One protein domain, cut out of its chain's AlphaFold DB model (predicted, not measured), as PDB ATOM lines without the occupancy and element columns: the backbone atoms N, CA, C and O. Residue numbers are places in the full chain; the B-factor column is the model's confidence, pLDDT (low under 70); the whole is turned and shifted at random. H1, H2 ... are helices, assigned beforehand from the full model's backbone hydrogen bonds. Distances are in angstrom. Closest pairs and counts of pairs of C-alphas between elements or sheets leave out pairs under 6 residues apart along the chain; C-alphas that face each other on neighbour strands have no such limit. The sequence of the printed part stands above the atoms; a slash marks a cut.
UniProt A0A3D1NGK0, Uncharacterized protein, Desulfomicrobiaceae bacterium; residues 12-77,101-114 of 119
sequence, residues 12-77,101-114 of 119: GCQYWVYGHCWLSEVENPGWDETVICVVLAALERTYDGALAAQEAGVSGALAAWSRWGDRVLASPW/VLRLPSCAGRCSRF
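Overview. This is residues 12 to 77 and 101 to 114 of the 119 residues of an uncharacterized protein of Desulfomicrobiaceae bacterium (UniProt A0A3D1NGK0). A long, two-part model: a helical hairpin of H2 and H3 makes one end, and a smaller head of mostly loops with the short helix H1 makes the other, with residues 28 to 37 linking the two. The head holds both ends of the printed part, and residues 101 to 114, printed after a cut, lie there too. The 80 printed residues include three named helices, in the order H1, H2, H3, and no named strand. The class is all helix, though under half of the residues, 36 of 80, are in named elements. The whole is extended, with a radius of gyration of the C-alphas of 18.0 A, and its C-alphas span 56 by 26 by 16 A, a rod.

Arrangement. Before the first helix, residues 16 to 17 pair with residues 20 to 21 in a short antiparallel pairing. H1, residues 23 to 27, touches no helix. A short link of 10 residues joins it to H2, residues 38 to 55, and the two helices are apart. H2 and H3, residues 61 to 73, form a helical hairpin, joined by a tight link of 5 residues. They touch, with 11 pairs of C-alphas within 8 A; the closest C-alphas are those of Ala 50 and Ala 61, 5.2 A apart. H2 touches H3 with residues 46 to 54 alone, and H3 touches H2 with residues 61 to 65 alone. Their lines stand at a shallow tilt of 19 degrees, and they run opposite ways. Their centres are 10.6 A apart. H1 and H3 are apart. In H1 and H2 each O i to N i+4 pair is within hydrogen-bond range; in H3, 8 of 9 are.

Along the chain. H1 begins at Leu 23, with its C-alpha at (159.689, 159.299, 108.621), and ends at Glu 27. H2, the longest helix with 18 residues, runs from Val 38, with its C-alpha at (179.229, 164.093, 106.675), to Glu 55, and is 25.5 A long from first to last C-alpha. H3 runs from Ala 61 to Leu 73, with C-alpha 73 at (182.308, 176.454, 100.197), and is 18.1 A long.

Size, cuts and confidence. The two C-alphas farthest apart, those of Ser 59 and Arg 110, are 55.8 A apart, while the first and last printed C-alphas, of Gly 12 and Phe 114, are 8.5 A apart. Residues 78 to 100 are not printed, and C-alphas 77 and 101 are 16.5 A apart across this cut. Residues 101 to 114 hold no named element; their C-alphas lie 10 to 28 A from the mean of the C-alphas. No link between the helices is long. The mean pLDDT of the printed part is 89.7, and residues 74 to 76 are under 70.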
ATOM      1  N   GLY A  12     153.696 158.616  96.380       85.88
ATOM      2  CA  GLY A  12     152.478 159.191  96.961       85.88
ATOM      3  C   GLY A  12     152.564 159.512  98.458       85.88
ATOM      4  O   GLY A  12     151.663 160.155  98.985       85.88
ATOM      5  N   CYS A  13     153.614 159.076  99.158       91.00
ATOM      6  CA  CYS A  13     153.774 159.281 100.592       91.00
ATOM      7  C   CYS A  13     154.425 160.635 100.905       91.00
ATOM      8  O   CYS A  13     155.392 161.038 100.254       91.00
ATOM      9  N   GLN A  14     153.952 161.322 101.948       91.56
ATOM     10  CA  GLN A  14     154.539 162.580 102.420       91.56
ATOM     11  C   GLN A  14     155.979 162.418 102.917       91.56
ATOM     12  O   GLN A  14     156.776 163.340 102.793       91.56
ATOM     13  N   TYR A  15     156.329 161.225 103.406       92.50
ATOM     14  CA  TYR A  15     157.670 160.905 103.897       92.50
ATOM     15  C   TYR A  15     158.636 160.461 102.795       92.50
ATOM     16  O   TYR A  15     159.806 160.228 103.068       92.50
ATOM     17  N   TRP A  16     158.177 160.292 101.556       92.88
ATOM     18  CA  TRP A  16     159.052 159.867 100.466       92.88
ATOM     19  C   TRP A  16     159.910 161.033  99.983       92.88
ATOM     20  O   TRP A  16     159.366 162.056  99.576       92.88
ATOM     21  N   VAL A  17     161.233 160.886  99.974       92.38
ATOM     22  CA  VAL A  17     162.168 161.886  99.437       92.38
ATOM     23  C   VAL A  17     163.236 161.160  98.623       92.38
ATOM     24  O   VAL A  17     163.979 160.355  99.167       92.38
ATOM     25  N   TYR A  18     163.287 161.403  97.309       91.25
ATOM     26  CA  TYR A  18     164.258 160.789  96.383       91.25
ATOM     27  C   TYR A  18     164.397 159.254  96.489       91.25
ATOM     28  O   TYR A  18     165.463 158.713  96.235       91.25
ATOM     29  N   GLY A  19     163.330 158.529  96.847       91.31
ATOM     30  CA  GLY A  19     163.376 157.069  97.026       91.31
ATOM     31  C   GLY A  19     163.579 156.604  98.471       91.31
ATOM     32  O   GLY A  19     163.383 155.423  98.760       91.31
ATOM     33  N   HIS A  20     163.879 157.519  99.388       94.06
ATOM     34  CA  HIS A  20     164.161 157.240 100.793       94.06
ATOM     35  C   HIS A  20     163.027 157.710 101.715       94.06
ATOM     36  O   HIS A  20     162.168 158.506 101.323       94.06
ATOM     37  N   CYS A  21     162.968 157.147 102.919       93.06
ATOM     38  CA  CYS A  21     161.918 157.387 103.901       93.06
ATOM     39  C   CYS A  21     162.383 158.400 104.952       93.06
ATOM     40  O   CYS A  21     163.234 158.091 105.776       93.06
ATOM     41  N   TRP A  22     161.768 159.579 104.954       93.19
ATOM     42  CA  TRP A  22     162.029 160.681 105.884       93.19
ATOM     43  C   TRP A  22     161.306 160.535 107.234       93.19
ATOM     44  O   TRP A  22     161.375 161.420 108.076       93.19
ATOM     45  N   LEU A  23     160.559 159.445 107.448       92.00
ATOM     46  CA  LEU A  23     159.689 159.299 108.621       92.00
ATOM     47  C   LEU A  23     160.453 159.430 109.947       92.00
ATOM     48  O   LEU A  23     159.969 160.125 110.834       92.00
ATOM     49  N   SER A  24     161.632 158.808 110.063       89.44
ATOM     50  CA  SER A  24     162.438 158.851 111.291       89.44
ATOM     51  C   SER A  24     162.786 160.281 111.695       89.44
ATOM     52  O   SER A  24     162.632 160.628 112.858       89.44
ATOM     53  N   GLU A  25     163.145 161.125 110.728       92.06
ATOM     54  CA  GLU A  25     163.477 162.533 110.962       92.06
ATOM     55  C   GLU A  25     162.259 163.406 111.262       92.06
ATOM     56  O   GLU A  25     162.401 164.465 111.862       92.06
ATOM     57  N   VAL A  26     161.049 162.997 110.861       90.94
ATOM     58  CA  VAL A  26     159.822 163.681 111.310       90.94
ATOM     59  C   VAL A  26     159.506 163.327 112.757       90.94
ATOM     60  O   VAL A  26     159.070 164.190 113.512       90.94
ATOM     61  N   GLU A  27     159.674 162.057 113.129       91.56
ATOM     62  CA  GLU A  27     159.341 161.576 114.471       91.56
ATOM     63  C   GLU A  27     160.395 161.986 115.508       91.56
ATOM     64  O   GLU A  27     160.027 162.349 116.621       91.56
ATOM     65  N   ASN A  28     161.681 161.956 115.146       89.31
ATOM     66  CA  ASN A  28     162.804 162.262 116.033       89.31
ATOM     67  C   ASN A  28     163.911 163.020 115.273       89.31
ATOM     68  O   ASN A  28     164.915 162.415 114.888       89.31
ATOM     69  N   PRO A  29     163.745 164.335 115.038       89.44
ATOM     70  CA  PRO A  29     164.724 165.131 114.305       89.44
ATOM     71  C   PRO A  29     166.114 165.065 114.946       89.44
ATOM     72  O   PRO A  29     166.260 165.356 116.133       89.44
ATOM     73  N   GLY A  30     167.132 164.706 114.159       85.62
ATOM     74  CA  GLY A  30     168.529 164.700 114.612       85.62
ATOM     75  C   GLY A  30     168.880 163.612 115.633       85.62
ATOM     76  O   GLY A  30     169.965 163.658 116.204       85.62
ATOM     77  N   TRP A  31     167.991 162.641 115.872       87.44
ATOM     78  CA  TRP A  31     168.260 161.526 116.784       87.44
ATOM     79  C   TRP A  31     169.236 160.501 116.198       87.44
ATOM     80  O   TRP A  31     170.064 159.946 116.917       87.44
ATOM     81  N   ASP A  32     169.128 160.218 114.899       90.56
ATOM     82  CA  ASP A  32     169.979 159.239 114.227       90.56
ATOM     83  C   ASP A  32     171.192 159.924 113.586       90.56
ATOM     84  O   ASP A  32     171.145 160.447 112.473       90.56
ATOM     85  N   GLU A  33     172.325 159.888 114.284       89.75
ATOM     86  CA  GLU A  33     173.577 160.460 113.783       89.75
ATOM     87  C   GLU A  33     174.099 159.758 112.516       89.75
ATOM     88  O   GLU A  33     174.879 160.336 111.754       89.75
ATOM     89  N   THR A  34     173.665 158.522 112.238       92.00
ATOM     90  CA  THR A  34     174.170 157.747 111.094       92.00
ATOM     91  C   THR A  34     173.719 158.321 109.754       92.00
ATOM     92  O   THR A  34     174.417 158.165 108.742       92.00
ATOM     93  N   VAL A  35     172.598 159.048 109.745       93.75
ATOM     94  CA  VAL A  35     172.031 159.661 108.537       93.75
ATOM     95  C   VAL A  35     172.469 161.112 108.333       93.75
ATOM     96  O   VAL A  35     172.200 161.696 107.280       93.75
ATOM     97  N   ILE A  36     173.202 161.687 109.288       93.06
ATOM     98  CA  ILE A  36     173.711 163.056 109.203       93.06
ATOM     99  C   ILE A  36     174.662 163.211 108.011       93.06
ATOM    100  O   ILE A  36     175.447 162.326 107.649       93.06
ATOM    101  N   CYS A  37     174.571 164.370 107.365       92.75
ATOM    102  CA  CYS A  37     175.458 164.751 106.284       92.75
ATOM    103  C   CYS A  37     176.897 164.890 106.796       92.75
ATOM    104  O   CYS A  37     177.197 165.751 107.619       92.75
ATOM    105  N   VAL A  38     177.814 164.084 106.257       90.69
ATOM    106  CA  VAL A  38     179.229 164.093 106.675       90.69
ATOM    107  C   VAL A  38     179.928 165.419 106.417       90.69
ATOM    108  O   VAL A  38     180.786 165.809 107.203       90.69
ATOM    109  N   VAL A  39     179.542 166.110 105.344       90.12
ATOM    110  CA  VAL A  39     180.062 167.434 104.995       90.12
ATOM    111  C   VAL A  39     179.633 168.459 106.039       90.12
ATOM    112  O   VAL A  39     180.477 169.165 106.585       90.12
ATOM    113  N   LEU A  40     178.337 168.499 106.367       89.50
ATOM    114  CA  LEU A  40     177.818 169.432 107.365       89.50
ATOM    115  C   LEU A  40     178.399 169.136 108.750       89.50
ATOM    116  O   LEU A  40     178.908 170.039 109.401       89.50
ATOM    117  N   ALA A  41     178.442 167.866 109.150       90.62
ATOM    118  CA  ALA A  41     179.037 167.479 110.423       90.62
ATOM    119  C   ALA A  41     180.534 167.838 110.499       90.62
ATOM    120  O   ALA A  41     181.051 168.148 111.569       90.62
ATOM    121  N   ALA A  42     181.269 167.793 109.381       89.25
ATOM    122  CA  ALA A  42     182.663 168.233 109.342       89.25
ATOM    123  C   ALA A  42     182.796 169.757 109.487       89.25
ATOM    124  O   ALA A  42     183.688 170.221 110.200       89.25
ATOM    125  N   LEU A  43     181.904 170.522 108.853       89.00
ATOM    126  CA  LEU A  43     181.820 171.971 109.025       89.00
ATOM    127  C   LEU A  43     181.542 172.350 110.481       89.00
ATOM    128  O   LEU A  43     182.285 173.157 111.038       89.00
ATOM    129  N   GLU A  44     180.531 171.729 111.089       91.69
ATOM    130  CA  GLU A  44     180.134 171.942 112.485       91.69
ATOM    131  C   GLU A  44     181.290 171.630 113.438       91.69
ATOM    132  O   GLU A  44     181.707 172.499 114.194       91.69
ATOM    133  N   ARG A  45     181.937 170.463 113.305       92.19
ATOM    134  CA  ARG A  45     183.120 170.126 114.122       92.19
ATOM    135  C   ARG A  45     184.255 171.140 113.985       92.19
ATOM    136  O   ARG A  45     184.955 171.430 114.954       92.19
ATOM    137  N   THR A  46     184.474 171.655 112.778       92.38
ATOM    138  CA  THR A  46     185.537 172.640 112.534       92.38
ATOM    139  C   THR A  46     185.176 173.998 113.139       92.38
ATOM    140  O   THR A  46     186.057 174.704 113.631       92.38
ATOM    141  N   TYR A  47     183.887 174.351 113.139       94.38
ATOM    142  CA  TYR A  47     183.367 175.535 113.816       94.38
ATOM    143  C   TYR A  47     183.497 175.415 115.335       94.38
ATOM    144  O   TYR A  47     184.069 176.307 115.958       94.38
ATOM    145  N   ASP A  48     183.067 174.295 115.917       96.62
ATOM    146  CA  ASP A  48     183.159 174.036 117.357       96.62
ATOM    147  C   ASP A  48     184.608 174.128 117.847       96.62
ATOM    148  O   ASP A  48     184.889 174.736 118.879       96.62
ATOM    149  N   GLY A  49     185.559 173.603 117.068       96.12
ATOM    150  CA  GLY A  49     186.985 173.744 117.361       96.12
ATOM    151  C   GLY A  49     187.468 175.200 117.343       96.12
ATOM    152  O   GLY A  49     188.254 175.604 118.202       96.12
ATOM    153  N   ALA A  50     186.989 176.012 116.396       96.25
ATOM    154  CA  ALA A  50     187.322 177.434 116.332       96.25
ATOM    155  C   ALA A  50     186.688 178.234 117.481       96.25
ATOM    156  O   ALA A  50     187.332 179.134 118.024       96.25
ATOM    157  N   LEU A  51     185.456 177.890 117.864       97.56
ATOM    158  CA  LEU A  51     184.760 178.475 119.005       97.56
ATOM    159  C   LEU A  51     185.499 178.160 120.309       97.56
ATOM    160  O   LEU A  51     185.871 179.085 121.028       97.56
ATOM    161  N   ALA A  52     185.825 176.890 120.552       97.62
ATOM    162  CA  ALA A  52     186.574 176.468 121.733       97.62
ATOM    163  C   ALA A  52     187.953 177.148 121.821       97.62
ATOM    164  O   ALA A  52     188.379 177.577 122.894       97.62
ATOM    165  N   ALA A  53     188.656 177.304 120.694       97.31
ATOM    166  CA  ALA A  53     189.929 178.024 120.657       97.31
ATOM    167  C   ALA A  53     189.763 179.512 121.010       97.31
ATOM    168  O   ALA A  53     190.564 180.065 121.767       97.31
ATOM    169  N   GLN A  54     188.718 180.161 120.490       96.94
ATOM    170  CA  GLN A  54     188.407 181.554 120.806       96.94
ATOM    171  C   GLN A  54     188.069 181.728 122.297       96.94
ATOM    172  O   GLN A  54     188.564 182.665 122.923       96.94
ATOM    173  N   GLU A  55     187.276 180.821 122.870       97.19
ATOM    174  CA  GLU A  55     186.935 180.798 124.300       97.19
ATOM    175  C   GLU A  55     188.168 180.562 125.185       97.19
ATOM    176  O   GLU A  55     188.279 181.142 126.263       97.19
ATOM    177  N   ALA A  56     189.147 179.796 124.697       97.81
ATOM    178  CA  ALA A  56     190.448 179.611 125.340       97.81
ATOM    179  C   ALA A  56     191.411 180.809 125.173       97.81
ATOM    180  O   ALA A  56     192.551 180.753 125.638       97.81
ATOM    181  N   GLY A  57     190.984 181.895 124.518       96.81
ATOM    182  CA  GLY A  57     191.770 183.121 124.350       96.81
ATOM    183  C   GLY A  57     192.641 183.169 123.091       96.81
ATOM    184  O   GLY A  57     193.459 184.081 122.949       96.81
ATOM    185  N   VAL A  58     192.479 182.231 122.150       97.31
ATOM    186  CA  VAL A  58     193.161 182.290 120.848       97.31
ATOM    187  C   VAL A  58     192.490 183.348 119.974       97.31
ATOM    188  O   VAL A  58     191.473 183.111 119.322       97.31
ATOM    189  N   SER A  59     193.083 184.540 119.950       95.94
ATOM    190  CA  SER A  59     192.581 185.677 119.180       95.94
ATOM    191  C   SER A  59     192.458 185.371 117.686       95.94
ATOM    192  O   SER A  59     193.431 185.023 117.018       95.94
ATOM    193  N   GLY A  60     191.260 185.585 117.140       94.94
ATOM    194  CA  GLY A  60     191.007 185.506 115.703       94.94
ATOM    195  C   GLY A  60     190.726 184.098 115.183       94.94
ATOM    196  O   GLY A  60     190.664 183.927 113.965       94.94
ATOM    197  N   ALA A  61     190.513 183.111 116.062       94.81
ATOM    198  CA  ALA A  61     190.181 181.741 115.671       94.81
ATOM    199  C   ALA A  61     188.894 181.679 114.824       94.81
ATOM    200  O   ALA A  61     188.906 181.121 113.726       94.81
ATOM    201  N   LEU A  62     187.822 182.356 115.253       93.81
ATOM    202  CA  LEU A  62     186.573 182.444 114.478       93.81
ATOM    203  C   LEU A  62     186.755 183.182 113.141       93.81
ATOM    204  O   LEU A  62     186.203 182.780 112.120       93.81
ATOM    205  N   ALA A  63     187.578 184.233 113.110       94.31
ATOM    206  CA  ALA A  63     187.864 184.958 111.872       94.31
ATOM    207  C   ALA A  63     188.669 184.098 110.881       94.31
ATOM    208  O   ALA A  63     188.466 184.181 109.669       94.31
ATOM    209  N   ALA A  64     189.592 183.272 111.381       92.25
ATOM    210  CA  ALA A  64     190.326 182.307 110.572       92.25
ATOM    211  C   ALA A  64     189.403 181.211 110.022       92.25
ATOM    212  O   ALA A  64     189.507 180.893 108.836       92.25
ATOM    213  N   TRP A  65     188.477 180.707 110.845       92.88
ATOM    214  CA  TRP A  65     187.441 179.771 110.414       92.88
ATOM    215  C   TRP A  65     186.564 180.363 109.310       92.88
ATOM    216  O   TRP A  65     186.412 179.729 108.276       92.88
ATOM    217  N   SER A  66     186.082 181.602 109.457       89.88
ATOM    218  CA  SER A  66     185.254 182.261 108.434       89.88
ATOM    219  C   SER A  66     185.963 182.323 107.075       89.88
ATOM    220  O   SER A  66     185.421 181.878 106.071       89.88
ATOM    221  N   ARG A  67     187.229 182.768 107.048       89.75
ATOM    222  CA  ARG A  67     188.037 182.821 105.809       89.75
ATOM    223  C   ARG A  67     188.360 181.442 105.231       89.75
ATOM    224  O   ARG A  67     188.718 181.317 104.060       89.75
ATOM    225  N   TRP A  68     188.394 180.409 106.068       87.25
ATOM    226  CA  TRP A  68     188.518 179.027 105.614       87.25
ATOM    227  C   TRP A  68     187.192 178.538 105.022       87.25
ATOM    228  O   TRP A  68     187.209 178.009 103.916       87.25
ATOM    229  N   GLY A  69     186.066 178.807 105.686       82.69
ATOM    230  CA  GLY A  69     184.719 178.469 105.236       82.69
ATOM    231  C   GLY A  69     184.416 179.026 103.849       82.69
ATOM    232  O   GLY A  69     184.015 178.262 102.978       82.69
ATOM    233  N   ASP A  70     184.735 180.298 103.596       80.38
ATOM    234  CA  ASP A  70     184.558 180.928 102.277       80.38
ATOM    235  C   ASP A  70     185.315 180.184 101.162       80.38
ATOM    236  O   ASP A  70     184.830 180.043 100.042       80.38
ATOM    237  N   ARG A  71     186.514 179.668 101.468       77.50
ATOM    238  CA  ARG A  71     187.332 178.908 100.510       77.50
ATOM    239  C   ARG A  71     186.826 177.485 100.312       77.50
ATOM    240  O   ARG A  71     186.900 176.972  99.202       77.50
ATOM    241  N   VAL A  72     186.348 176.848 101.377       75.31
ATOM    242  CA  VAL A  72     185.850 175.470 101.326       75.31
ATOM    243  C   VAL A  72     184.490 175.399 100.641       75.31
ATOM    244  O   VAL A  72     184.292 174.517  99.817       75.31
ATOM    245  N   LEU A  73     183.595 176.356 100.892       72.69
ATOM    246  CA  LEU A  73     182.308 176.454 100.197       72.69
ATOM    247  C   LEU A  73     182.471 176.741  98.697       72.69
ATOM    248  O   LEU A  73     181.635 176.326  97.899       72.69
ATOM    249  N   ALA A  74     183.563 177.402  98.307       69.56
ATOM    250  CA  ALA A  74     183.923 177.638  96.909       69.56
ATOM    251  C   ALA A  74     184.598 176.430  96.221       69.56
ATOM    252  O   ALA A  74     184.953 176.515  95.045       69.56
ATOM    253  N   SER A  75     184.808 175.316  96.931       67.25
ATOM    254  CA  SER A  75     185.457 174.109  96.417       67.25
ATOM    255  C   SER A  75     184.471 172.935  96.384       67.25
ATOM    256  O   SER A  75     183.605 172.845  97.256       67.25
ATOM    257  N   PRO A  76     184.561 172.010  95.408       65.44
ATOM    258  CA  PRO A  76     183.784 170.778  95.469       65.44
ATOM    259  C   PRO A  76     184.133 170.004  96.744       65.44
ATOM    260  O   PRO A  76     185.298 169.731  97.032       65.44
ATOM    261  N   TRP A  77     183.102 169.657  97.511       73.25
ATOM    262  CA  TRP A  77     183.245 168.849  98.714       73.25
ATOM    263  C   TRP A  77     183.813 167.470  98.386       73.25
ATOM    264  O   TRP A  77     183.387 166.842  97.417       73.25
ATOM    265  N   VAL A 101     169.824 162.594 102.557       95.25
ATOM    266  CA  VAL A 101     168.683 161.772 102.119       95.25
ATOM    267  C   VAL A 101     169.119 160.383 101.642       95.25
ATOM    268  O   VAL A 101     168.399 159.417 101.869       95.25
ATOM    269  N   LEU A 102     170.301 160.259 101.034       95.44
ATOM    270  CA  LEU A 102     170.807 158.978 100.529       95.44
ATOM    271  C   LEU A 102     171.146 157.969 101.635       95.44
ATOM    272  O   LEU A 102     171.188 156.770 101.370       95.44
ATOM    273  N   ARG A 103     171.355 158.437 102.870       94.56
ATOM    274  CA  ARG A 103     171.635 157.583 104.033       94.56
ATOM    275  C   ARG A 103     170.377 157.080 104.728       94.56
ATOM    276  O   ARG A 103     170.450 156.139 105.510       94.56
ATOM    277  N   LEU A 104     169.223 157.673 104.430       94.19
ATOM    278  CA  LEU A 104     167.949 157.211 104.966       94.19
ATOM    279  C   LEU A 104     167.572 155.838 104.389       94.19
ATOM    280  O   LEU A 104     167.945 155.501 103.261       94.19
ATOM    281  N   PRO A 105     166.763 155.046 105.109       92.12
ATOM    282  CA  PRO A 105     166.272 153.780 104.586       92.12
ATOM    283  C   PRO A 105     165.405 153.994 103.340       92.12
ATOM    284  O   PRO A 105     164.693 154.993 103.214       92.12
ATOM    285  N   SER A 106     165.403 153.028 102.420       90.56
ATOM    286  CA  SER A 106     164.521 153.076 101.250       90.56
ATOM    287  C   SER A 106     163.046 153.129 101.665       90.56
ATOM    288  O   SER A 106     162.600 152.396 102.549       90.56
ATOM    289  N   CYS A 107     162.249 153.952 100.987       89.56
ATOM    290  CA  CYS A 107     160.818 154.035 101.253       89.56
ATOM    291  C   CYS A 107     160.072 152.869 100.591       89.56
ATOM    292  O   CYS A 107     160.033 152.753  99.367       89.56
ATOM    293  N   ALA A 108     159.428 152.023 101.402       83.50
ATOM    294  CA  ALA A 108     158.678 150.858 100.921       83.50
ATOM    295  C   ALA A 108     157.350 151.209 100.220       83.50
ATOM    296  O   ALA A 108     156.747 150.356  99.575       83.50
ATOM    297  N   GLY A 109     156.868 152.442 100.380       78.00
ATOM    298  CA  GLY A 109     155.709 152.997  99.687       78.00
ATOM    299  C   GLY A 109     154.324 152.508 100.102       78.00
ATOM    300  O   GLY A 109     153.406 153.314 100.115       78.00
ATOM    301  N   ARG A 110     154.141 151.254 100.520       77.44
ATOM    302  CA  ARG A 110     152.935 150.811 101.242       77.44
ATOM    303  C   ARG A 110     153.333 150.179 102.566       77.44
ATOM    304  O   ARG A 110     153.680 149.006 102.626       77.44
ATOM    305  N   CYS A 111     153.279 150.972 103.626       86.00
ATOM    306  CA  CYS A 111     153.433 150.514 105.002       86.00
ATOM    307  C   CYS A 111     152.285 151.058 105.858       86.00
ATOM    308  O   CYS A 111     151.533 151.928 105.417       86.00
ATOM    309  N   SER A 112     152.170 150.586 107.100       87.38
ATOM    310  CA  SER A 112     151.180 151.085 108.068       87.38
ATOM    311  C   SER A 112     151.314 152.582 108.373       87.38
ATOM    312  O   SER A 112     150.380 153.189 108.882       87.38
ATOM    313  N   ARG A 113     152.464 153.185 108.049       88.12
ATOM    314  CA  ARG A 113     152.760 154.615 108.211       88.12
ATOM    315  C   ARG A 113     152.609 155.412 106.912       88.12
ATOM    316  O   ARG A 113     153.021 156.566 106.853       88.12
ATOM    317  N   PHE A 114     152.055 154.812 105.855       87.50
ATOM    318  CA  PHE A 114     151.811 155.532 104.612       87.50
ATOM    319  C   PHE A 114     150.827 156.671 104.856       87.50
ATOM    320  O   PHE A 114     149.662 156.445 105.176       87.50
TER     321      PHE A 114